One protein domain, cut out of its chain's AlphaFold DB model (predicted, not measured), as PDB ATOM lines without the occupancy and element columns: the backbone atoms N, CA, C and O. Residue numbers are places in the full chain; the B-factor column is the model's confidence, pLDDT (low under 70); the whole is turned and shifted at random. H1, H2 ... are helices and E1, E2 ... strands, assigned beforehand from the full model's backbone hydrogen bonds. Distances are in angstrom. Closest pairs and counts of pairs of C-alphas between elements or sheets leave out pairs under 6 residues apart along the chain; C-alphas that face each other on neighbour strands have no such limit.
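What this domain is: This is residues 60 to 159 and 214 to 287 of the 649 residues of an uncharacterized protein of Dactylellina haptotyla (strain CBS 200.50) (UniProt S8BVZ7). One sheet of five parallel strands is covered on one face by H3 and H4, two layers with the other face bare of named helices. H7 crosses over H3 and H4 with H6 beyond it, the pair H8 and H9 packs along H4 through H8, and H1, which grazes the sheet, makes a corner with H2, which is not on the sheet. The printed part has 174 residues, in the order E1 H1 H2 E2 H3 E3 H4 H5 E4 H6 H7 H8 E5 H9, and is mixed, helices and strands. It is compact, with a radius of gyration of the C-alphas of 16.2 A and spans of 48 by 39 by 28 A.

Where its parts are: E1 is residues 60 to 63, with C-alpha 60 at (30.235, -31.911, 28.288). H1 is 65 to 71, H2 78 to 83, E2 86 to 91, and H3 96 to 109, 20.5 A long. E3, 115 to 122, is 22.6 A long, and H4, 124 to 139, is 23.7 A long with a kink of 26 degrees near residue 131. H5 is 142 to 146, and E4, 149 to 156, is 22.9 A long. H6 is 214 to 222, H7 226 to 232, H8 238 to 247, E5 257 to 263, and H9 272 to 280, with C-alpha 280 at (27.498, -57.452, 20.724).

How they stand to each other: The sheet runs E1 E2 E3 E4 E5, with N 63 and O 88 at 2.8 A, N 89 and O 117 at 2.8 A, N 118 and O 151 at 2.8 A, and N 154 and O 261 at 2.7 A. E1, H1 H2, E2; E2, H3, E3; and E3, H4 H5, E4 are strand-helix-strand units, parallel neighbours joined through helices, with right-handed crossovers. H3 lies over E2 at a height over the sheet of 8.8 A, and H4 over E3 and E4 at 10.2 A, on the same face. H1 and H9 only graze the sheet. H1 and H2 touch only at the corner, C-alphas 71 and 78 being closest at 4.4 A. H5 is close to H3 but not clearly touching, C-alphas 108 and 142 being closest at 7.0 A. H4, the hub, touches H3, H7 and H8; its closest C-alphas to H7 are 129 and 232, 5.3 A. H8 and H9 touch, C-alphas 246 and 279 being closest at 5.6 A. H6 is close to H7 but not clearly touching, C-alphas 221 and 229 being closest at 6.1 A. Every O i to N i+4 pair is within hydrogen-bond range in H1, H6, H7 and H8, against 8 of 10 in H3, 10 of 12 in H4, and 0 of 2, 0 of 1 and 2 of 5 in H2, H5 and H9, whose i+3 pairs are 2 of 3, 1 of 2 and 5 of 6.

The domain as a whole: C-alphas 74 and 268 are farthest apart, 48.4 A. Residues 160 to 213 are not printed, and C-alphas 159 and 214 stand 17.8 A apart across the cut. Of the links printed whole, none is long. Confidence is under 70 at residues 94, 158 to 159 and 264 to 284.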
ATOM      1  N   GLY A  60      29.047 -31.113  28.527       93.06
ATOM      2  CA  GLY A  60      30.235 -31.911  28.288       93.06
ATOM      3  C   GLY A  60      31.536 -31.136  28.327       93.06
ATOM      4  O   GLY A  60      31.549 -29.912  28.209       93.06
ATOM      5  N   ILE A  61      32.626 -31.874  28.520       94.81
ATOM      6  CA  ILE A  61      33.983 -31.333  28.579       94.81
ATOM      7  C   ILE A  61      34.935 -32.179  27.737       94.81
ATOM      8  O   ILE A  61      34.749 -33.386  27.578       94.81
ATOM      9  N   VAL A  62      35.981 -31.540  27.217       95.75
ATOM     10  CA  VAL A  62      37.163 -32.256  26.733       95.75
ATOM     11  C   VAL A  62      38.098 -32.427  27.924       95.75
ATOM     12  O   VAL A  62      38.543 -31.438  28.515       95.75
ATOM     13  N   LEU A  63      38.351 -33.672  28.313       94.69
ATOM     14  CA  LEU A  63      39.191 -33.998  29.452       94.69
ATOM     15  C   LEU A  63      40.664 -33.913  29.047       94.69
ATOM     16  O   LEU A  63      41.125 -34.602  28.140       94.69
ATOM     17  N   ASN A  64      41.374 -33.023  29.725       92.62
ATOM     18  CA  ASN A  64      42.818 -32.875  29.712       92.62
ATOM     19  C   ASN A  64      43.254 -32.452  31.121       92.62
ATOM     20  O   ASN A  64      42.419 -32.131  31.967       92.62
ATOM     21  N   GLU A  65      44.557 -32.406  31.382       91.06
ATOM     22  CA  GLU A  65      45.072 -32.081  32.716       91.06
ATOM     23  C   GLU A  65      44.569 -30.721  33.247       91.06
ATOM     24  O   GLU A  65      44.256 -30.581  34.432       91.06
ATOM     25  N   ARG A  66      44.431 -29.712  32.372       93.19
ATOM     26  CA  ARG A  66      43.941 -28.376  32.752       93.19
ATOM     27  C   ARG A  66      42.455 -28.400  33.096       93.19
ATOM     28  O   ARG A  66      42.068 -27.864  34.132       93.19
ATOM     29  N   SER A  67      41.622 -29.010  32.253       93.56
ATOM     30  CA  SER A  67      40.184 -29.102  32.505       93.56
ATOM     31  C   SER A  67      39.893 -29.966  33.726       93.56
ATOM     32  O   SER A  67      39.022 -29.602  34.512       93.56
ATOM     33  N   PHE A  68      40.684 -31.019  33.958       93.12
ATOM     34  CA  PHE A  68      40.609 -31.819  35.173       93.12
ATOM     35  C   PHE A  68      40.923 -30.998  36.426       93.12
ATOM     36  O   PHE A  68      40.107 -30.975  37.339       93.12
ATOM     37  N   LYS A  69      42.035 -30.248  36.455       94.62
ATOM     38  CA  LYS A  69      42.392 -29.364  37.587       94.62
ATOM     39  C   LYS A  69      41.298 -28.346  37.924       94.62
ATOM     40  O   LYS A  69      41.145 -27.946  39.077       94.62
ATOM     41  N   LEU A  70      40.535 -27.907  36.924       93.94
ATOM     42  CA  LEU A  70      39.427 -26.983  37.142       93.94
ATOM     43  C   LEU A  70      38.223 -27.659  37.807       93.94
ATOM     44  O   LEU A  70      37.563 -27.013  38.613       93.94
ATOM     45  N   VAL A  71      37.932 -28.922  37.494       92.44
ATOM     46  CA  VAL A  71      36.751 -29.652  38.002       92.44
ATOM     47  C   VAL A  71      37.058 -30.607  39.162       92.44
ATOM     48  O   VAL A  71      36.130 -31.114  39.795       92.44
ATOM     49  N   SER A  72      38.338 -30.846  39.455       91.44
ATOM     50  CA  SER A  72      38.807 -31.652  40.582       91.44
ATOM     51  C   SER A  72      38.422 -31.020  41.927       91.44
ATOM     52  O   SER A  72      38.137 -29.822  41.971       91.44
ATOM     53  N   PRO A  73      38.442 -31.779  43.040       92.25
ATOM     54  CA  PRO A  73      38.196 -31.228  44.373       92.25
ATOM     55  C   PRO A  73      39.050 -29.985  44.671       92.25
ATOM     56  O   PRO A  73      40.269 -30.012  44.502       92.25
ATOM     57  N   GLY A  74      38.414 -28.883  45.079       93.88
ATOM     58  CA  GLY A  74      39.056 -27.578  45.289       93.88
ATOM     59  C   GLY A  74      39.282 -26.743  44.020       93.88
ATOM     60  O   GLY A  74      39.750 -25.606  44.108       93.88
ATOM     61  N   GLY A  75      38.943 -27.276  42.846       93.94
ATOM     62  CA  GLY A  75      38.992 -26.576  41.568       93.94
ATOM     63  C   GLY A  75      37.869 -25.544  41.413       93.94
ATOM     64  O   GLY A  75      36.802 -25.645  42.021       93.94
ATOM     65  N   LEU A  76      38.092 -24.547  40.550       90.69
ATOM     66  CA  LEU A  76      37.151 -23.440  40.295       90.69
ATOM     67  C   LEU A  76      35.754 -23.918  39.852       90.69
ATOM     68  O   LEU A  76      34.744 -23.265  40.108       90.69
ATOM     69  N   PHE A  77      35.711 -25.060  39.176       89.81
ATOM     70  CA  PHE A  77      34.537 -25.676  38.581       89.81
ATOM     71  C   PHE A  77      34.142 -26.984  39.278       89.81
ATOM     72  O   PHE A  77      33.329 -27.736  38.744       89.81
ATOM     73  N   GLU A  78      34.623 -27.244  40.497       92.56
ATOM     74  CA  GLU A  78      34.150 -28.386  41.286       92.56
ATOM     75  C   GLU A  78      32.607 -28.451  41.390       92.56
ATOM     76  O   GLU A  78      32.049 -29.535  41.180       92.56
ATOM     77  N   PRO A  79      31.867 -27.342  41.626       89.69
ATOM     78  CA  PRO A  79      30.411 -27.406  41.771       89.69
ATOM     79  C   PRO A  79      29.677 -27.919  40.525       89.69
ATOM     80  O   PRO A  79      28.565 -28.435  40.636       89.69
ATOM     81  N   ILE A  80      30.283 -27.799  39.337       89.81
ATOM     82  CA  ILE A  80      29.665 -28.269  38.091       89.81
ATOM     83  C   ILE A  80      29.998 -29.709  37.737       89.81
ATOM     84  O   ILE A  80      29.384 -30.227  36.805       89.81
ATOM     85  N   LYS A  81      30.881 -30.397  38.476       92.94
ATOM     86  CA  LYS A  81      31.230 -31.798  38.178       92.94
ATOM     87  C   LYS A  81      29.993 -32.696  38.078       92.94
ATOM     88  O   LYS A  81      29.885 -33.528  37.185       92.94
ATOM     89  N   ASN A  82      28.993 -32.429  38.921       92.19
ATOM     90  CA  ASN A  82      27.727 -33.162  38.958       92.19
ATOM     91  C   ASN A  82      26.791 -32.843  37.783       92.19
ATOM     92  O   ASN A  82      25.817 -33.567  37.583       92.19
ATOM     93  N   SER A  83      27.047 -31.775  37.024       91.44
ATOM     94  CA  SER A  83      26.261 -31.366  35.850       91.44
ATOM     95  C   SER A  83      26.832 -31.898  34.535       91.44
ATOM     96  O   SER A  83      26.113 -31.945  33.540       91.44
ATOM     97  N   ILE A  84      28.089 -32.346  34.534       95.00
ATOM     98  CA  ILE A  84      28.737 -32.926  33.357       95.00
ATOM     99  C   ILE A  84      28.097 -34.287  33.059       95.00
ATOM    100  O   ILE A  84      27.879 -35.107  33.954       95.00
ATOM    101  N   ARG A  85      27.726 -34.489  31.795       95.75
ATOM    102  CA  ARG A  85      27.073 -35.697  31.266       95.75
ATOM    103  C   ARG A  85      27.896 -36.361  30.169       95.75
ATOM    104  O   ARG A  85      27.786 -37.568  29.994       95.75
ATOM    105  N   SER A  86      28.717 -35.591  29.461       97.19
ATOM    106  CA  SER A  86      29.488 -36.045  28.305       97.19
ATOM    107  C   SER A  86      30.971 -35.717  28.475       97.19
ATOM    108  O   SER A  86      31.324 -34.574  28.769       97.19
ATOM    109  N   ILE A  87      31.860 -36.694  28.313       97.62
ATOM    110  CA  ILE A  87      33.308 -36.456  28.339       97.62
ATOM    111  C   ILE A  87      33.953 -36.940  27.052       97.62
ATOM    112  O   ILE A  87      33.733 -38.067  26.620       97.62
ATOM    113  N   ARG A  88      34.799 -36.080  26.480       97.50
ATOM    114  CA  ARG A  88      35.676 -36.381  25.349       97.50
ATOM    115  C   ARG A  88      37.123 -36.485  25.834       97.50
ATOM    116  O   ARG A  88      37.668 -35.501  26.322       97.50
ATOM    117  N   VAL A  89      37.754 -37.643  25.694       96.19
ATOM    118  CA  VAL A  89      39.170 -37.878  26.010       96.19
ATOM    119  C   VAL A  89      39.939 -37.942  24.700       96.19
ATOM    120  O   VAL A  89      39.685 -38.833  23.898       96.19
ATOM    121  N   HIS A  90      40.854 -37.004  24.455       93.56
ATOM    122  CA  HIS A  90      41.665 -36.973  23.232       93.56
ATOM    123  C   HIS A  90      43.146 -37.161  23.580       93.56
ATOM    124  O   HIS A  90      43.732 -36.302  24.236       93.56
ATOM    125  N   VAL A  91      43.766 -38.248  23.114       90.56
ATOM    126  CA  VAL A  91      45.173 -38.574  23.407       90.56
ATOM    127  C   VAL A  91      45.962 -38.726  22.101       90.56
ATOM    128  O   VAL A  91      45.735 -39.664  21.343       90.56
ATOM    129  N   LYS A  92      46.863 -37.781  21.798       83.12
ATOM    130  CA  LYS A  92      47.569 -37.723  20.499       83.12
ATOM    131  C   LYS A  92      49.018 -38.242  20.509       83.12
ATOM    132  O   LYS A  92      49.505 -38.597  19.441       83.12
ATOM    133  N   ASP A  93      49.705 -38.264  21.653       76.69
ATOM    134  CA  ASP A  93      51.177 -38.389  21.728       76.69
ATOM    135  C   ASP A  93      51.684 -39.621  22.498       76.69
ATOM    136  O   ASP A  93      51.149 -39.920  23.547       76.69
ATOM    137  N   THR A  94      52.780 -40.243  22.046       54.31
ATOM    138  CA  THR A  94      53.469 -41.462  22.538       54.31
ATOM    139  C   THR A  94      53.695 -41.618  24.046       54.31
ATOM    140  O   THR A  94      53.789 -42.753  24.505       54.31
ATOM    141  N   SER A  95      53.648 -40.548  24.846       70.75
ATOM    142  CA  SER A  95      53.390 -40.608  26.305       70.75
ATOM    143  C   SER A  95      51.957 -41.092  26.647       70.75
ATOM    144  O   SER A  95      51.408 -40.889  27.734       70.75
ATOM    145  N   THR A  96      51.309 -41.721  25.671       73.19
ATOM    146  CA  THR A  96      49.873 -41.841  25.497       73.19
ATOM    147  C   THR A  96      49.286 -42.838  26.485       73.19
ATOM    148  O   THR A  96      48.155 -42.635  26.912       73.19
ATOM    149  N   VAL A  97      49.980 -43.932  26.833       91.12
ATOM    150  CA  VAL A  97      49.409 -44.962  27.727       91.12
ATOM    151  C   VAL A  97      49.210 -44.389  29.128       91.12
ATOM    152  O   VAL A  97      48.093 -44.445  29.641       91.12
ATOM    153  N   THR A  98      50.231 -43.723  29.677       92.94
ATOM    154  CA  THR A  98      50.137 -43.027  30.966       92.94
ATOM    155  C   THR A  98      49.024 -41.982  30.950       92.94
ATOM    156  O   THR A  98      48.193 -41.947  31.857       92.94
ATOM    157  N   ASN A  99      48.971 -41.150  29.904       91.12
ATOM    158  CA  ASN A  99      47.967 -40.092  29.779       91.12
ATOM    159  C   ASN A  99      46.547 -40.650  29.656       91.12
ATOM    160  O   ASN A  99      45.630 -40.145  30.299       91.12
ATOM    161  N   LEU A 100      46.345 -41.701  28.859       93.56
ATOM    162  CA  LEU A 100      45.044 -42.350  28.734       93.56
ATOM    163  C   LEU A 100      44.625 -42.984  30.055       93.56
ATOM    164  O   LEU A 100      43.510 -42.729  30.494       93.56
ATOM    165  N   ARG A 101      45.502 -43.761  30.698       95.12
ATOM    166  CA  ARG A 101      45.233 -44.368  32.005       95.12
ATOM    167  C   ARG A 101      44.837 -43.303  33.026       95.12
ATOM    168  O   ARG A 101      43.781 -43.408  33.638       95.12
ATOM    169  N   THR A 102      45.623 -42.235  33.118       94.00
ATOM    170  CA  THR A 102      45.355 -41.093  33.998       94.00
ATOM    171  C   THR A 102      43.996 -40.457  33.685       94.00
ATOM    172  O   THR A 102      43.191 -40.238  34.585       94.00
ATOM    173  N   HIS A 103      43.679 -40.209  32.411       94.69
ATOM    174  CA  HIS A 103      42.377 -39.664  32.024       94.69
ATOM    175  C   HIS A 103      41.216 -40.620  32.328       94.69
ATOM    176  O   HIS A 103      40.152 -40.151  32.719       94.69
ATOM    177  N   LEU A 104      41.399 -41.934  32.172       95.75
ATOM    178  CA  LEU A 104      40.390 -42.938  32.515       95.75
ATOM    179  C   LEU A 104      40.142 -42.986  34.028       95.75
ATOM    180  O   LEU A 104      38.988 -43.017  34.443       95.75
ATOM    181  N   GLU A 105      41.190 -42.908  34.849       94.44
ATOM    182  CA  GLU A 105      41.075 -42.789  36.310       94.44
ATOM    183  C   GLU A 105      40.320 -41.505  36.703       94.44
ATOM    184  O   GLU A 105      39.428 -41.521  37.556       94.44
ATOM    185  N   MET A 106      40.602 -40.394  36.018       94.81
ATOM    186  CA  MET A 106      39.920 -39.112  36.225       94.81
ATOM    187  C   MET A 106      38.416 -39.162  35.912       94.81
ATOM    188  O   MET A 106      37.662 -38.369  36.485       94.81
ATOM    189  N   LEU A 107      37.944 -40.088  35.063       96.31
ATOM    190  CA  LEU A 107      36.510 -40.253  34.784       96.31
ATOM    191  C   LEU A 107      35.706 -40.587  36.048       96.31
ATOM    192  O   LEU A 107      34.535 -40.212  36.140       96.31
ATOM    193  N   GLY A 108      36.339 -41.198  37.055       95.00
ATOM    194  CA  GLY A 108      35.722 -41.483  38.353       95.00
ATOM    195  C   GLY A 108      35.254 -40.235  39.114       95.00
ATOM    196  O   GLY A 108      34.410 -40.334  39.999       95.00
ATOM    197  N   CYS A 109      35.727 -39.037  38.749       94.44
ATOM    198  CA  CYS A 109      35.300 -37.781  39.377       94.44
ATOM    199  C   CYS A 109      33.909 -37.298  38.927       94.44
ATOM    200  O   CYS A 109      33.389 -36.326  39.485       94.44
ATOM    201  N   PHE A 110      33.308 -37.940  37.922       95.81
ATOM    202  CA  PHE A 110      32.063 -37.502  37.298       95.81
ATOM    203  C   PHE A 110      30.965 -38.566  37.492       95.81
ATOM    204  O   PHE A 110      30.782 -39.453  36.655       95.81
ATOM    205  N   PRO A 111      30.187 -38.488  38.586       94.75
ATOM    206  CA  PRO A 111      29.248 -39.551  38.966       94.75
ATOM    207  C   PRO A 111      28.044 -39.680  38.022       94.75
ATOM    208  O   PRO A 111      27.384 -40.713  37.981       94.75
ATOM    209  N   ASN A 112      27.752 -38.633  37.250       96.00
ATOM    210  CA  ASN A 112      26.570 -38.555  36.399       96.00
ATOM    211  C   ASN A 112      26.896 -38.670  34.901       96.00
ATOM    212  O   ASN A 112      26.121 -38.182  34.081       96.00
ATOM    213  N   LEU A 113      28.035 -39.259  34.521       97.44
ATOM    214  CA  LEU A 113      28.340 -39.465  33.104       97.44
ATOM    215  C   LEU A 113      27.308 -40.374  32.443       97.44
ATOM    216  O   LEU A 113      26.935 -41.416  32.977       97.44
ATOM    217  N   THR A 114      26.881 -39.956  31.258       97.31
ATOM    218  CA  THR A 114      26.017 -40.725  30.363       97.31
ATOM    219  C   THR A 114      26.726 -40.988  29.038       97.31
ATOM    220  O   THR A 114      26.567 -42.057  28.464       97.31
ATOM    221  N   GLU A 115      27.565 -40.061  28.577       97.88
ATOM    222  CA  GLU A 115      28.294 -40.196  27.321       97.88
ATOM    223  C   GLU A 115      29.808 -40.150  27.542       97.88
ATOM    224  O   GLU A 115      30.332 -39.259  28.216       97.88
ATOM    225  N   ILE A 116      30.520 -41.091  26.927       98.00
ATOM    226  CA  ILE A 116      31.981 -41.101  26.888       98.00
ATOM    227  C   ILE A 116      32.428 -41.242  25.439       98.00
ATOM    228  O   ILE A 116      31.992 -42.139  24.721       98.00
ATOM    229  N   GLU A 117      33.329 -40.364  25.025       97.62
ATOM    230  CA  GLU A 117      34.018 -40.415  23.746       97.62
ATOM    231  C   GLU A 117      35.524 -40.455  23.992       97.62
ATOM    232  O   GLU A 117      36.091 -39.564  24.616       97.62
ATOM    233  N   ILE A 118      36.180 -41.499  23.503       96.06
ATOM    234  CA  ILE A 118      37.610 -41.723  23.657       96.06
ATOM    235  C   ILE A 118      38.223 -41.723  22.262       96.06
ATOM    236  O   ILE A 118      37.917 -42.591  21.450       96.06
ATOM    237  N   LYS A 119      39.083 -40.745  21.985       93.69
ATOM    238  CA  LYS A 119      39.871 -40.635  20.759       93.69
ATOM    239  C   LYS A 119      41.339 -40.786  21.079       93.69
ATOM    240  O   LYS A 119      41.870 -40.030  21.895       93.69
ATOM    241  N   TYR A 120      42.015 -41.696  20.398       89.62
ATOM    242  CA  TYR A 120      43.445 -41.840  20.592       89.62
ATOM    243  C   TYR A 120      44.214 -42.256  19.359       89.62
ATOM    244  O   TYR A 120      43.666 -42.891  18.462       89.62
ATOM    245  N   THR A 121      45.508 -41.944  19.373       87.75
ATOM    246  CA  THR A 121      46.462 -42.347  18.344       87.75
ATOM    247  C   THR A 121      47.541 -43.253  18.931       87.75
ATOM    248  O   THR A 121      48.275 -42.817  19.815       87.75
ATOM    249  N   TYR A 122      47.676 -44.488  18.435       81.62
ATOM    250  CA  TYR A 122      48.669 -45.448  18.944       81.62
ATOM    251  C   TYR A 122      49.296 -46.337  17.864       81.62
ATOM    252  O   TYR A 122      48.732 -46.489  16.776       81.62
ATOM    253  N   PRO A 123      50.457 -46.948  18.166       83.69
ATOM    254  CA  PRO A 123      50.995 -48.058  17.394       83.69
ATOM    255  C   PRO A 123      50.021 -49.238  17.306       83.69
ATOM    256  O   PRO A 123      49.336 -49.574  18.270       83.69
ATOM    257  N   ALA A 124      50.014 -49.924  16.166       80.06
ATOM    258  CA  ALA A 124      49.114 -51.053  15.931       80.06
ATOM    259  C   ALA A 124      49.359 -52.252  16.873       80.06
ATOM    260  O   ALA A 124      48.440 -53.013  17.159       80.06
ATOM    261  N   TRP A 125      50.574 -52.395  17.413       84.44
ATOM    262  CA  TRP A 125      50.955 -53.532  18.257       84.44
ATOM    263  C   TRP A 125      50.218 -53.615  19.596       84.44
ATOM    264  O   TRP A 125      50.092 -54.705  20.147       84.44
ATOM    265  N   MET A 126      49.715 -52.495  20.123       87.50
ATOM    266  CA  MET A 126      49.029 -52.453  21.423       87.50
ATOM    267  C   MET A 126      47.504 -52.457  21.321       87.50
ATOM    268  O   MET A 126      46.830 -52.479  22.344       87.50
ATOM    269  N   GLU A 127      46.948 -52.420  20.111       83.94
ATOM    270  CA  GLU A 127      45.532 -52.135  19.866       83.94
ATOM    271  C   GLU A 127      44.576 -53.041  20.665       83.94
ATOM    272  O   GLU A 127      43.652 -52.547  21.315       83.94
ATOM    273  N   LYS A 128      44.832 -54.357  20.672       85.00
ATOM    274  CA  LYS A 128      44.009 -55.358  21.375       85.00
ATOM    275  C   LYS A 128      44.031 -55.156  22.890       85.00
ATOM    276  O   LYS A 128      42.982 -55.072  23.527       85.00
ATOM    277  N   ASN A 129      45.234 -55.068  23.448       90.94
ATOM    278  CA  ASN A 129      45.477 -54.880  24.874       90.94
ATOM    279  C   ASN A 129      44.895 -53.559  25.371       90.94
ATOM    280  O   ASN A 129      44.183 -53.531  26.368       90.94
ATOM    281  N   LEU A 130      45.139 -52.483  24.627       90.62
ATOM    282  CA  LEU A 130      44.646 -51.157  24.950       90.62
ATOM    283  C   LEU A 130      43.117 -51.110  24.948       90.62
ATOM    284  O   LEU A 130      42.519 -50.558  25.866       90.62
ATOM    285  N   PHE A 131      42.478 -51.721  23.950       88.06
ATOM    286  CA  PHE A 131      41.022 -51.786  23.889       88.06
ATOM    287  C   PHE A 131      40.420 -52.499  25.104       88.06
ATOM    288  O   PHE A 131      39.509 -51.974  25.746       88.06
ATOM    289  N   VAL A 132      40.956 -53.675  25.444       90.94
ATOM    290  CA  VAL A 132      40.525 -54.439  26.622       90.94
ATOM    291  C   VAL A 132      40.764 -53.635  27.904       90.94
ATOM    292  O   VAL A 132      39.865 -53.557  28.740       90.94
ATOM    293  N   ALA A 133      41.920 -52.976  28.032       94.25
ATOM    294  CA  ALA A 133      42.258 -52.141  29.182       94.25
ATOM    295  C   ALA A 133      41.300 -50.949  29.345       94.25
ATOM    296  O   ALA A 133      40.851 -50.661  30.458       94.25
ATOM    297  N   ILE A 134      40.926 -50.286  28.243       93.94
ATOM    298  CA  ILE A 134      39.929 -49.208  28.251       93.94
ATOM    299  C   ILE A 134      38.594 -49.738  28.753       93.94
ATOM    300  O   ILE A 134      38.042 -49.179  29.696       93.94
ATOM    301  N   LEU A 135      38.076 -50.819  28.164       92.69
ATOM    302  CA  LEU A 135      36.784 -51.368  28.576       92.69
ATOM    303  C   LEU A 135      36.789 -51.807  30.042       92.69
ATOM    304  O   LEU A 135      35.846 -51.487  30.760       92.69
ATOM    305  N   HIS A 136      37.857 -52.461  30.500       94.56
ATOM    306  CA  HIS A 136      38.017 -52.861  31.898       94.56
ATOM    307  C   HIS A 136      38.073 -51.655  32.850       94.56
ATOM    308  O   HIS A 136      37.517 -51.679  33.949       94.56
ATOM    309  N   SER A 137      38.712 -50.565  32.427       96.19
ATOM    310  CA  SER A 137      38.749 -49.325  33.211       96.19
ATOM    311  C   SER A 137      37.375 -48.673  33.278       96.19
ATOM    312  O   SER A 137      36.961 -48.209  34.336       96.19
ATOM    313  N   LEU A 138      36.634 -48.685  32.168       95.75
ATOM    314  CA  LEU A 138      35.273 -48.170  32.133       95.75
ATOM    315  C   LEU A 138      34.343 -48.994  33.031       95.75
ATOM    316  O   LEU A 138      33.565 -48.395  33.766       95.75
ATOM    317  N   THR A 139      34.442 -50.331  33.043       94.75
ATOM    318  CA  THR A 139      33.595 -51.184  33.904       94.75
ATOM    319  C   THR A 139      33.820 -50.951  35.396       94.75
ATOM    320  O   THR A 139      32.940 -51.262  36.195       94.75
ATOM    321  N   ALA A 140      34.975 -50.402  35.783       95.62
ATOM    322  CA  ALA A 140      35.281 -50.040  37.165       95.62
ATOM    323  C   ALA A 140      34.659 -48.698  37.606       95.62
ATOM    324  O   ALA A 140      34.667 -48.390  38.797       95.62
ATOM    325  N   LEU A 141      34.121 -47.893  36.683       95.75
ATOM    326  CA  LEU A 141      33.517 -46.601  37.011       95.75
ATOM    327  C   LEU A 141      32.143 -46.777  37.671       95.75
ATOM    328  O   LEU A 141      31.287 -47.506  37.171       95.75
ATOM    329  N   GLU A 142      31.861 -46.019  38.733       94.69
ATOM    330  CA  GLU A 142      30.532 -46.017  39.372       94.69
ATOM    331  C   GLU A 142      29.423 -45.569  38.403       94.69
ATOM    332  O   GLU A 142      28.313 -46.103  38.406       94.69
ATOM    333  N   CYS A 143      29.737 -44.615  37.520       94.62
ATOM    334  CA  CYS A 143      28.810 -44.111  36.512       94.62
ATOM    335  C   CYS A 143      28.621 -45.059  35.320       94.62
ATOM    336  O   CYS A 143      27.748 -44.802  34.491       94.62
ATOM    337  N   TYR A 144      29.369 -46.169  35.242       95.56
ATOM    338  CA  TYR A 144      29.314 -47.100  34.113       95.56
ATOM    339  C   TYR A 144      27.892 -47.583  33.826       95.56
ATOM    340  O   TYR A 144      27.482 -47.644  32.674       95.56
ATOM    341  N   GLN A 145      27.096 -47.842  34.868       94.69
ATOM    342  CA  GLN A 145      25.714 -48.315  34.725       94.69
ATOM    343  C   GLN A 145      24.766 -47.292  34.073       94.69
ATOM    344  O   GLN A 145      23.704 -47.668  33.575       94.69
ATOM    345  N   ASN A 146      25.136 -46.009  34.081       95.69
ATOM    346  CA  ASN A 146      24.349 -44.906  33.531       95.69
ATOM    347  C   ASN A 146      24.781 -44.499  32.121       95.69
ATOM    348  O   ASN A 146      24.139 -43.629  31.529       95.69
ATOM    349  N   LEU A 147      25.837 -45.113  31.581       96.56
ATOM    350  CA  LEU A 147      26.312 -44.797  30.244       96.56
ATOM    351  C   LEU A 147      25.279 -45.218  29.197       96.56
ATOM    352  O   LEU A 147      24.924 -46.391  29.095       96.56
ATOM    353  N   ASN A 148      24.820 -44.237  28.420       96.56
ATOM    354  CA  ASN A 148      23.904 -44.413  27.300       96.56
ATOM    355  C   ASN A 148      24.615 -44.354  25.945       96.56
ATOM    356  O   ASN A 148      24.132 -44.943  24.979       96.56
ATOM    357  N   ARG A 149      25.774 -43.695  25.874       96.69
ATOM    358  CA  ARG A 149      26.552 -43.554  24.646       96.69
ATOM    359  C   ARG A 149      28.031 -43.782  24.918       96.69
ATOM    360  O   ARG A 149      28.633 -43.107  25.752       96.69
ATOM    361  N   LEU A 150      28.629 -44.691  24.162       95.81
ATOM    362  CA  LEU A 150      30.063 -44.952  24.192       95.81
ATOM    363  C   LEU A 150      30.624 -44.816  22.783       95.81
ATOM    364  O   LEU A 150      30.165 -45.491  21.864       95.81
ATOM    365  N   ARG A 151      31.620 -43.949  22.615       95.12
ATOM    366  CA  ARG A 151      32.328 -43.762  21.351       95.12
ATOM    367  C   ARG A 151      33.811 -44.017  21.538       95.12
ATOM    368  O   ARG A 151      34.437 -43.377  22.376       95.12
ATOM    369  N   ILE A 152      34.381 -44.926  20.760       92.50
ATOM    370  CA  ILE A 152      35.812 -45.226  20.805       92.50
ATOM    371  C   ILE A 152      36.370 -45.079  19.395       92.50
ATOM    372  O   ILE A 152      35.910 -45.723  18.456       92.50
ATOM    373  N   PHE A 153      37.350 -44.198  19.258       90.19
ATOM    374  CA  PHE A 153      37.990 -43.826  18.009       90.19
ATOM    375  C   PHE A 153      39.483 -44.148  18.114       90.19
ATOM    376  O   PHE A 153      40.213 -43.559  18.914       90.19
ATOM    377  N   PHE A 154      39.930 -45.080  17.287       85.31
ATOM    378  CA  PHE A 154      41.291 -45.570  17.220       85.31
ATOM    379  C   PHE A 154      41.946 -44.998  15.973       85.31
ATOM    380  O   PHE A 154      41.515 -45.265  14.853       85.31
ATOM    381  N   HIS A 155      43.019 -44.248  16.151       84.88
ATOM    382  CA  HIS A 155      43.862 -43.788  15.064       84.88
ATOM    383  C   HIS A 155      45.169 -44.571  15.084       84.88
ATOM    384  O   HIS A 155      45.975 -44.450  16.004       84.88
ATOM    385  N   LEU A 156      45.401 -45.391  14.065       77.56
ATOM    386  CA  LEU A 156      46.669 -46.098  13.953       77.56
ATOM    387  C   LEU A 156      47.750 -45.118  13.496       77.56
ATOM    388  O   LEU A 156      47.689 -44.576  12.389       77.56
ATOM    389  N   ARG A 157      48.763 -44.896  14.341       77.38
ATOM    390  CA  ARG A 157      49.977 -44.200  13.910       77.38
ATOM    391  C   ARG A 157      50.659 -45.110  12.897       77.38
ATOM    392  O   ARG A 157      50.971 -46.257  13.219       77.38
ATOM    393  N   ARG A 158      50.900 -44.612  11.678       67.31
ATOM    394  CA  ARG A 158      51.822 -45.291  10.761       67.31
ATOM    395  C   ARG A 158      53.155 -45.365  11.490       67.31
ATOM    396  O   ARG A 158      53.753 -44.326  11.768       67.31
ATOM    397  N   LEU A 159      53.583 -46.575  11.846       63.19
ATOM    398  CA  LEU A 159      54.983 -46.794  12.159       63.19
ATOM    399  C   LEU A 159      55.710 -46.369  10.886       63.19
ATOM    400  O   LEU A 159      55.507 -46.983   9.835       63.19
ATOM    401  N   PRO A 214      54.269 -62.264  19.878       85.50
ATOM    402  CA  PRO A 214      54.258 -61.991  21.308       85.50
ATOM    403  C   PRO A 214      55.596 -61.420  21.804       85.50
ATOM    404  O   PRO A 214      55.619 -60.691  22.788       85.50
ATOM    405  N   GLU A 215      56.701 -61.737  21.121       87.69
ATOM    406  CA  GLU A 215      58.034 -61.181  21.347       87.69
ATOM    407  C   GLU A 215      58.124 -59.680  21.062       87.69
ATOM    408  O   GLU A 215      58.579 -58.946  21.933       87.69
ATOM    409  N   TYR A 216      57.623 -59.194  19.922       87.69
ATOM    410  CA  TYR A 216      57.627 -57.760  19.614       87.69
ATOM    411  C   TYR A 216      56.802 -56.968  20.634       87.69
ATOM    412  O   TYR A 216      57.284 -55.981  21.185       87.69
ATOM    413  N   PHE A 217      55.596 -57.449  20.970       89.38
ATOM    414  CA  PHE A 217      54.794 -56.834  22.032       89.38
ATOM    415  C   PHE A 217      55.549 -56.811  23.363       89.38
ATOM    416  O   PHE A 217      55.549 -55.791  24.041       89.38
ATOM    417  N   LYS A 218      56.197 -57.916  23.755       91.88
ATOM    418  CA  LYS A 218      56.973 -57.981  25.004       91.88
ATOM    419  C   LYS A 218      58.130 -56.985  25.008       91.88
ATOM    420  O   LYS A 218      58.316 -56.319  26.020       91.88
ATOM    421  N   THR A 219      58.872 -56.877  23.907       92.00
ATOM    422  CA  THR A 219      60.007 -55.954  23.772       92.00
ATOM    423  C   THR A 219      59.552 -54.503  23.875       92.00
ATOM    424  O   THR A 219      60.085 -53.756  24.688       92.00
ATOM    425  N   GLU A 220      58.519 -54.112  23.127       90.19
ATOM    426  CA  GLU A 220      57.990 -52.745  23.177       90.19
ATOM    427  C   GLU A 220      57.331 -52.428  24.529       90.19
ATOM    428  O   GLU A 220      57.525 -51.351  25.090       90.19
ATOM    429  N   CYS A 221      56.590 -53.379  25.104       91.94
ATOM    430  CA  CYS A 221      55.953 -53.218  26.410       91.94
ATOM    431  C   CYS A 221      56.990 -53.103  27.541       91.94
ATOM    432  O   CYS A 221      56.781 -52.345  28.485       91.94
ATOM    433  N   ALA A 222      58.147 -53.770  27.432       94.44
ATOM    434  CA  ALA A 222      59.235 -53.650  28.405       94.44
ATOM    435  C   ALA A 222      59.812 -52.225  28.502       94.44
ATOM    436  O   ALA A 222      60.326 -51.858  29.559       94.44
ATOM    437  N   ASN A 223      59.677 -51.416  27.444       93.50
ATOM    438  CA  ASN A 223      60.100 -50.013  27.425       93.50
ATOM    439  C   ASN A 223      59.095 -49.065  28.108       93.50
ATOM    440  O   ASN A 223      59.405 -47.894  28.326       93.50
ATOM    441  N   LEU A 224      57.892 -49.539  28.447       93.38
ATOM    442  CA  LEU A 224      56.876 -48.744  29.138       93.38
ATOM    443  C   LEU A 224      57.104 -48.715  30.655       93.38
ATOM    444  O   LEU A 224      57.785 -49.572  31.223       93.38
ATOM    445  N   SER A 225      56.473 -47.756  31.340       95.38
ATOM    446  CA  SER A 225      56.452 -47.732  32.805       95.38
ATOM    447  C   SER A 225      55.780 -48.994  33.369       95.38
ATOM    448  O   SER A 225      54.901 -49.579  32.737       95.38
ATOM    449  N   LYS A 226      56.140 -49.415  34.589       96.50
ATOM    450  CA  LYS A 226      55.515 -50.594  35.228       96.50
ATOM    451  C   LYS A 226      53.994 -50.457  35.369       96.50
ATOM    452  O   LYS A 226      53.278 -51.453  35.282       96.50
ATOM    453  N   GLU A 227      53.505 -49.239  35.587       96.44
ATOM    454  CA  GLU A 227      52.072 -48.945  35.680       96.44
ATOM    455  C   GLU A 227      51.383 -49.138  34.327       96.44
ATOM    456  O   GLU A 227      50.331 -49.768  34.262       96.44
ATOM    457  N   ASP A 228      52.012 -48.692  33.240       95.19
ATOM    458  CA  ASP A 228      51.489 -48.865  31.883       95.19
ATOM    459  C   ASP A 228      51.556 -50.323  31.416       95.19
ATOM    460  O   ASP A 228      50.615 -50.809  30.795       95.19
ATOM    461  N   GLN A 229      52.619 -51.051  31.774       95.81
ATOM    462  CA  GLN A 229      52.710 -52.500  31.560       95.81
ATOM    463  C   GLN A 229      51.567 -53.233  32.273       95.81
ATOM    464  O   GLN A 229      50.928 -54.114  31.700       95.81
ATOM    465  N   THR A 230      51.282 -52.846  33.520       96.69
ATOM    466  CA  THR A 230      50.188 -53.425  34.312       96.69
ATOM    467  C   THR A 230      48.828 -53.086  33.706       96.69
ATOM    468  O   THR A 230      47.964 -53.954  33.620       96.69
ATOM    469  N   PHE A 231      48.651 -51.844  33.253       96.38
ATOM    470  CA  PHE A 231      47.430 -51.374  32.608       96.38
ATOM    471  C   PHE A 231      47.145 -52.099  31.288       96.38
ATOM    472  O   PHE A 231      46.013 -52.512  31.059       96.38
ATOM    473  N   LEU A 232      48.159 -52.295  30.439       94.62
ATOM    474  CA  LEU A 232      48.013 -53.038  29.183       94.62
ATOM    475  C   LEU A 232      47.849 -54.546  29.400       94.62
ATOM    476  O   LEU A 232      47.223 -55.218  28.577       94.62
ATOM    477  N   GLY A 233      48.416 -55.085  30.477       95.94
ATOM    478  CA  GLY A 233      48.403 -56.511  30.767       95.94
ATOM    479  C   GLY A 233      49.271 -57.344  29.805       95.94
ATOM    480  O   GLY A 233      50.025 -56.810  28.987       95.94
ATOM    481  N   PRO A 234      49.205 -58.684  29.906       95.50
ATOM    482  CA  PRO A 234      49.959 -59.581  29.034       95.50
ATOM    483  C   PRO A 234      49.415 -59.552  27.602       95.50
ATOM    484  O   PRO A 234      48.227 -59.318  27.399       95.50
ATOM    485  N   PHE A 235      50.258 -59.859  26.610       93.00
ATOM    486  CA  PHE A 235      49.834 -59.993  25.211       93.00
ATOM    487  C   PHE A 235      48.595 -60.891  25.078       93.00
ATOM    488  O   PHE A 235      48.584 -62.004  25.610       93.00
ATOM    489  N   LEU A 236      47.582 -60.413  24.350       90.00
ATOM    490  CA  LEU A 236      46.331 -61.138  24.142       90.00
ATOM    491  C   LEU A 236      46.239 -61.705  22.719       90.00
ATOM    492  O   LEU A 236      46.265 -60.970  21.730       90.00
ATOM    493  N   THR A 237      46.057 -63.023  22.616       87.81
ATOM    494  CA  THR A 237      45.640 -63.680  21.368       87.81
ATOM    495  C   THR A 237      44.178 -63.355  21.043       87.81
ATOM    496  O   THR A 237      43.422 -62.943  21.922       87.81
ATOM    497  N   ASP A 238      43.737 -63.573  19.800       81.12
ATOM    498  CA  ASP A 238      42.341 -63.304  19.411       81.12
ATOM    499  C   ASP A 238      41.333 -64.102  20.248       81.12
ATOM    500  O   ASP A 238      40.328 -63.551  20.697       81.12
ATOM    501  N   ASP A 239      41.643 -65.361  20.559       82.25
ATOM    502  CA  ASP A 239      40.819 -66.177  21.449       82.25
ATOM    503  C   ASP A 239      40.804 -65.660  22.888       82.25
ATOM    504  O   ASP A 239      39.777 -65.741  23.560       82.25
ATOM    505  N   GLN A 240      41.924 -65.129  23.389       87.75
ATOM    506  CA  GLN A 240      41.966 -64.525  24.720       87.75
ATOM    507  C   GLN A 240      41.149 -63.241  24.760       87.75
ATOM    508  O   GLN A 240      40.325 -63.099  25.661       87.75
ATOM    509  N   VAL A 241      41.306 -62.351  23.772       85.06
ATOM    510  CA  VAL A 241      40.475 -61.145  23.675       85.06
ATOM    511  C   VAL A 241      39.009 -61.549  23.615       85.06
ATOM    512  O   VAL A 241      38.226 -61.086  24.433       85.06
ATOM    513  N   ARG A 242      38.637 -62.490  22.740       80.44
ATOM    514  CA  ARG A 242      37.273 -63.024  22.650       80.44
ATOM    515  C   ARG A 242      36.763 -63.548  23.992       80.44
ATOM    516  O   ARG A 242      35.635 -63.238  24.366       80.44
ATOM    517  N   ARG A 243      37.558 -64.322  24.738       84.00
ATOM    518  CA  ARG A 243      37.168 -64.842  26.063       84.00
ATOM    519  C   ARG A 243      36.952 -63.725  27.078       84.00
ATOM    520  O   ARG A 243      35.915 -63.732  27.732       84.00
ATOM    521  N   VAL A 244      37.877 -62.772  27.184       86.31
ATOM    522  CA  VAL A 244      37.759 -61.623  28.101       86.31
ATOM    523  C   VAL A 244      36.516 -60.810  27.751       86.31
ATOM    524  O   VAL A 244      35.668 -60.525  28.594       86.31
ATOM    525  N   LEU A 245      36.353 -60.522  26.466       82.31
ATOM    526  CA  LEU A 245      35.234 -59.768  25.940       82.31
ATOM    527  C   LEU A 245      33.877 -60.474  26.156       82.31
ATOM    528  O   LEU A 245      32.886 -59.810  26.440       82.31
ATOM    529  N   THR A 246      33.800 -61.799  26.046       79.19
ATOM    530  CA  THR A 246      32.529 -62.540  26.196       79.19
ATOM    531  C   THR A 246      32.199 -62.919  27.638       79.19
ATOM    532  O   THR A 246      31.023 -63.032  27.981       79.19
ATOM    533  N   ARG A 247      33.208 -63.153  28.486       83.19
ATOM    534  CA  ARG A 247      33.012 -63.699  29.840       83.19
ATOM    535  C   ARG A 247      33.187 -62.674  30.949       83.19
ATOM    536  O   ARG A 247      32.510 -62.788  31.968       83.19
ATOM    537  N   GLU A 248      34.089 -61.717  30.772       87.38
ATOM    538  CA  GLU A 248      34.527 -60.821  31.847       87.38
ATOM    539  C   GLU A 248      33.945 -59.419  31.678       87.38
ATOM    540  O   GLU A 248      33.424 -58.842  32.630       87.38
ATOM    541  N   LEU A 249      33.973 -58.887  30.454       85.62
ATOM    542  CA  LEU A 249      33.520 -57.531  30.173       85.62
ATOM    543  C   LEU A 249      32.040 -57.503  29.798       85.62
ATOM    544  O   LEU A 249      31.609 -58.168  28.859       85.62
ATOM    545  N   ARG A 250      31.274 -56.689  30.533       85.81
ATOM    546  CA  ARG A 250      29.859 -56.413  30.272       85.81
ATOM    547  C   ARG A 250      29.675 -54.969  29.854       85.81
ATOM    548  O   ARG A 250      30.046 -54.122  30.647       85.81
ATOM    549  N   PHE A 251      29.080 -54.687  28.691       87.75
ATOM    550  CA  PHE A 251      28.674 -53.319  28.333       87.75
ATOM    551  C   PHE A 251      27.656 -52.745  29.334       87.75
ATOM    552  O   PHE A 251      26.959 -53.512  30.012       87.75
ATOM    553  N   PRO A 252      27.535 -51.405  29.422       90.69
ATOM    554  CA  PRO A 252      26.546 -50.766  30.273       90.69
ATOM    555  C   PRO A 252      25.131 -51.273  29.970       90.69
ATOM    556  O   PRO A 252      24.741 -51.323  28.803       90.69
ATOM    557  N   PRO A 253      24.313 -51.574  30.992       90.69
ATOM    558  CA  PRO A 253      22.946 -52.058  30.800       90.69
ATOM    559  C   PRO A 253      22.010 -51.009  30.184       90.69
ATOM    560  O   PRO A 253      20.884 -51.334  29.836       90.69
ATOM    561  N   ARG A 254      22.434 -49.744  30.105       93.31
ATOM    562  CA  ARG A 254      21.685 -48.636  29.497       93.31
ATOM    563  C   ARG A 254      22.313 -48.143  28.198       93.31
ATOM    564  O   ARG A 254      21.917 -47.090  27.715       93.31
ATOM    565  N   LEU A 255      23.297 -48.867  27.658       93.88
ATOM    566  CA  LEU A 255      23.979 -48.454  26.441       93.88
ATOM    567  C   LEU A 255      22.993 -48.518  25.272       93.88
ATOM    568  O   LEU A 255      22.631 -49.612  24.843       93.88
ATOM    569  N   ASP A 256      22.587 -47.349  24.781       94.44
ATOM    570  CA  ASP A 256      21.693 -47.181  23.637       94.44
ATOM    571  C   ASP A 256      22.497 -47.034  22.338       94.44
ATOM    572  O   ASP A 256      22.094 -47.555  21.298       94.44
ATOM    573  N   GLU A 257      23.640 -46.340  22.391       94.62
ATOM    574  CA  GLU A 257      24.494 -46.064  21.234       94.62
ATOM    575  C   GLU A 257      25.942 -46.499  21.474       94.62
ATOM    576  O   GLU A 257      26.620 -46.013  22.384       94.62
ATOM    577  N   LEU A 258      26.435 -47.370  20.594       92.94
ATOM    578  CA  LEU A 258      27.840 -47.740  20.515       92.94
ATOM    579  C   LEU A 258      28.422 -47.248  19.191       92.94
ATOM    580  O   LEU A 258      27.947 -47.612  18.116       92.94
ATOM    581  N   PHE A 259      29.482 -46.455  19.279       91.81
ATOM    582  CA  PHE A 259      30.252 -45.997  18.135       91.81
ATOM    583  C   PHE A 259      31.683 -46.516  18.247       91.81
ATOM    584  O   PHE A 259      32.367 -46.283  19.246       91.81
ATOM    585  N   VAL A 260      32.160 -47.182  17.204       87.56
ATOM    586  CA  VAL A 260      33.514 -47.719  17.139       87.56
ATOM    587  C   VAL A 260      34.119 -47.368  15.791       87.56
ATOM    588  O   VAL A 260      33.701 -47.878  14.750       87.56
ATOM    589  N   TRP A 261      35.159 -46.543  15.819       85.69
ATOM    590  CA  TRP A 261      35.955 -46.218  14.644       85.69
ATOM    591  C   TRP A 261      37.360 -46.740  14.807       85.69
ATOM    592  O   TRP A 261      38.048 -46.330  15.732       85.69
ATOM    593  N   VAL A 262      37.817 -47.570  13.877       76.25
ATOM    594  CA  VAL A 262      39.241 -47.858  13.738       76.25
ATOM    595  C   VAL A 262      39.690 -47.295  12.404       76.25
ATOM    596  O   VAL A 262      39.275 -47.754  11.340       76.25
ATOM    597  N   ASN A 263      40.505 -46.247  12.462       70.94
ATOM    598  CA  ASN A 263      41.092 -45.646  11.283       70.94
ATOM    599  C   ASN A 263      42.191 -46.569  10.757       70.94
ATOM    600  O   ASN A 263      43.231 -46.756  11.401       70.94
ATOM    601  N   ARG A 264      41.959 -47.139   9.575       62.91
ATOM    602  CA  ARG A 264      42.949 -47.981   8.920       62.91
ATOM    603  C   ARG A 264      44.071 -47.131   8.340       62.91
ATOM    604  O   ARG A 264      43.869 -46.134   7.654       62.91
ATOM    605  N   THR A 265      45.281 -47.636   8.509       55.09
ATOM    606  CA  THR A 265      46.321 -47.477   7.492       55.09
ATOM    607  C   THR A 265      46.179 -48.674   6.539       55.09
ATOM    608  O   THR A 265      45.608 -49.683   6.943       55.09
ATOM    609  N   LYS A 266      46.625 -48.593   5.277       56.66
ATOM    610  CA  LYS A 266      46.386 -49.589   4.196       56.66
ATOM    611  C   LYS A 266      46.760 -51.065   4.514       56.66
ATOM    612  O   LYS A 266      46.586 -51.944   3.675       56.66
ATOM    613  N   ASN A 267      47.250 -51.366   5.713       52.28
ATOM    614  CA  ASN A 267      47.659 -52.688   6.163       52.28
ATOM    615  C   ASN A 267      46.457 -53.508   6.666       52.28
ATOM    616  O   ASN A 267      45.789 -53.167   7.640       52.28
ATOM    617  N   ARG A 268      46.194 -54.630   5.988       54.06
ATOM    618  CA  ARG A 268      44.972 -55.440   6.100       54.06
ATOM    619  C   ARG A 268      44.791 -56.253   7.399       54.06
ATOM    620  O   ARG A 268      43.816 -56.988   7.506       54.06
ATOM    621  N   TRP A 269      45.674 -56.145   8.391       52.00
ATOM    622  CA  TRP A 269      46.032 -57.333   9.184       52.00
ATOM    623  C   TRP A 269      45.614 -57.354  10.658       52.00
ATOM    624  O   TRP A 269      45.728 -58.400  11.288       52.00
ATOM    625  N   ILE A 270      45.085 -56.265  11.216       51.22
ATOM    626  CA  ILE A 270      44.615 -56.247  12.608       51.22
ATOM    627  C   ILE A 270      43.218 -55.639  12.601       51.22
ATOM    628  O   ILE A 270      43.033 -54.492  12.211       51.22
ATOM    629  N   THR A 271      42.201 -56.440  12.908       53.62
ATOM    630  CA  THR A 271      40.820 -55.950  12.976       53.62
ATOM    631  C   THR A 271      40.244 -56.300  14.339       53.62
ATOM    632  O   THR A 271      39.610 -57.347  14.490       53.62
ATOM    633  N   PRO A 272      40.358 -55.398  15.331       50.44
ATOM    634  CA  PRO A 272      39.487 -55.429  16.501       50.44
ATOM    635  C   PRO A 272      38.019 -55.523  16.102       50.44
ATOM    636  O   PRO A 272      37.231 -56.090  16.848       50.44
ATOM    637  N   HIS A 273      37.651 -55.062  14.896       53.19
ATOM    638  CA  HIS A 273      36.334 -55.280  14.296       53.19
ATOM    639  C   HIS A 273      35.855 -56.724  14.404       53.19
ATOM    640  O   HIS A 273      34.729 -56.918  14.837       53.19
ATOM    641  N   ARG A 274      36.687 -57.738  14.116       56.31
ATOM    642  CA  ARG A 274      36.277 -59.148  14.269       56.31
ATOM    643  C   ARG A 274      35.939 -59.495  15.722       56.31
ATOM    644  O   ARG A 274      35.034 -60.285  15.957       56.31
ATOM    645  N   LEU A 275      36.617 -58.868  16.682       53.41
ATOM    646  CA  LEU A 275      36.438 -59.075  18.120       53.41
ATOM    647  C   LEU A 275      35.224 -58.307  18.684       53.41
ATOM    648  O   LEU A 275      34.578 -58.807  19.605       53.41
ATOM    649  N   PHE A 276      34.841 -57.166  18.089       55.41
ATOM    650  CA  PHE A 276      33.638 -56.398  18.461       55.41
ATOM    651  C   PHE A 276      32.338 -57.199  18.300       55.41
ATOM    652  O   PHE A 276      31.439 -57.092  19.136       55.41
ATOM    653  N   TYR A 277      32.232 -58.036  17.262       55.62
ATOM    654  CA  TYR A 277      31.000 -58.790  17.005       55.62
ATOM    655  C   TYR A 277      30.714 -59.847  18.071       55.62
ATOM    656  O   TYR A 277      29.549 -60.056  18.398       55.62
ATOM    657  N   TYR A 278      31.746 -60.461  18.660       53.38
ATOM    658  CA  TYR A 278      31.555 -61.472  19.708       53.38
ATOM    659  C   TYR A 278      31.005 -60.871  21.004       53.38
ATOM    660  O   TYR A 278      30.313 -61.571  21.739       53.38
ATOM    661  N   GLN A 279      31.260 -59.584  21.274       52.16
ATOM    662  CA  GLN A 279      30.601 -58.915  22.391       52.16
ATOM    663  C   GLN A 279      29.174 -58.553  22.077       52.16
ATOM    664  O   GLN A 279      28.362 -58.707  22.955       52.16
ATOM    665  N   LEU A 280      28.817 -58.069  20.895       56.47
ATOM    666  CA  LEU A 280      27.498 -57.452  20.724       56.47
ATOM    667  C   LEU A 280      26.299 -58.418  20.888       56.47
ATOM    668  O   LEU A 280      25.182 -57.960  21.106       56.47
ATOM    669  N   VAL A 281      26.510 -59.738  20.835       53.69
ATOM    670  CA  VAL A 281      25.426 -60.741  20.801       53.69
ATOM    671  C   VAL A 281      24.592 -60.849  22.083       53.69
ATOM    672  O   VAL A 281      23.377 -60.997  21.967       53.69
ATOM    673  N   PRO A 282      25.145 -60.748  23.307       59.25
ATOM    674  CA  PRO A 282      24.342 -60.806  24.526       59.25
ATOM    675  C   PRO A 282      23.659 -59.479  24.888       59.25
ATOM    676  O   PRO A 282      22.884 -59.454  25.843       59.25
ATOM    677  N   TYR A 283      23.953 -58.365  24.206       63.53
ATOM    678  CA  TYR A 283      23.501 -57.046  24.663       63.53
ATOM    679  C   TYR A 283      22.187 -56.644  24.019       63.53
ATOM    680  O   TYR A 283      22.126 -56.149  22.897       63.53
ATOM    681  N   SER A 284      21.119 -56.814  24.789       63.19
ATOM    682  CA  SER A 284      19.762 -56.498  24.360       63.19
ATOM    683  C   SER A 284      19.432 -55.004  24.300       63.19
ATOM    684  O   SER A 284      18.330 -54.656  23.895       63.19
ATOM    685  N   THR A 285      20.322 -54.113  24.747       83.19
ATOM    686  CA  THR A 285      19.981 -52.688  24.923       83.19
ATOM    687  C   THR A 285      20.517 -51.770  23.839       83.19
ATOM    688  O   THR A 285      19.957 -50.694  23.656       83.19
ATOM    689  N   VAL A 286      21.561 -52.176  23.109       90.62
ATOM    690  CA  VAL A 286      22.151 -51.329  22.066       90.62
ATOM    691  C   VAL A 286      21.175 -51.227  20.902       90.62
ATOM    692  O   VAL A 286      20.908 -52.215  20.223       90.62
ATOM    693  N   LYS A 287      20.666 -50.017  20.666       93.38
ATOM    694  CA  LYS A 287      19.748 -49.711  19.562       93.38
ATOM    695  C   LYS A 287      20.481 -49.154  18.360       93.38
ATOM    696  O   LYS A 287      20.080 -49.400  17.226       93.38
TER     697      LYS A 287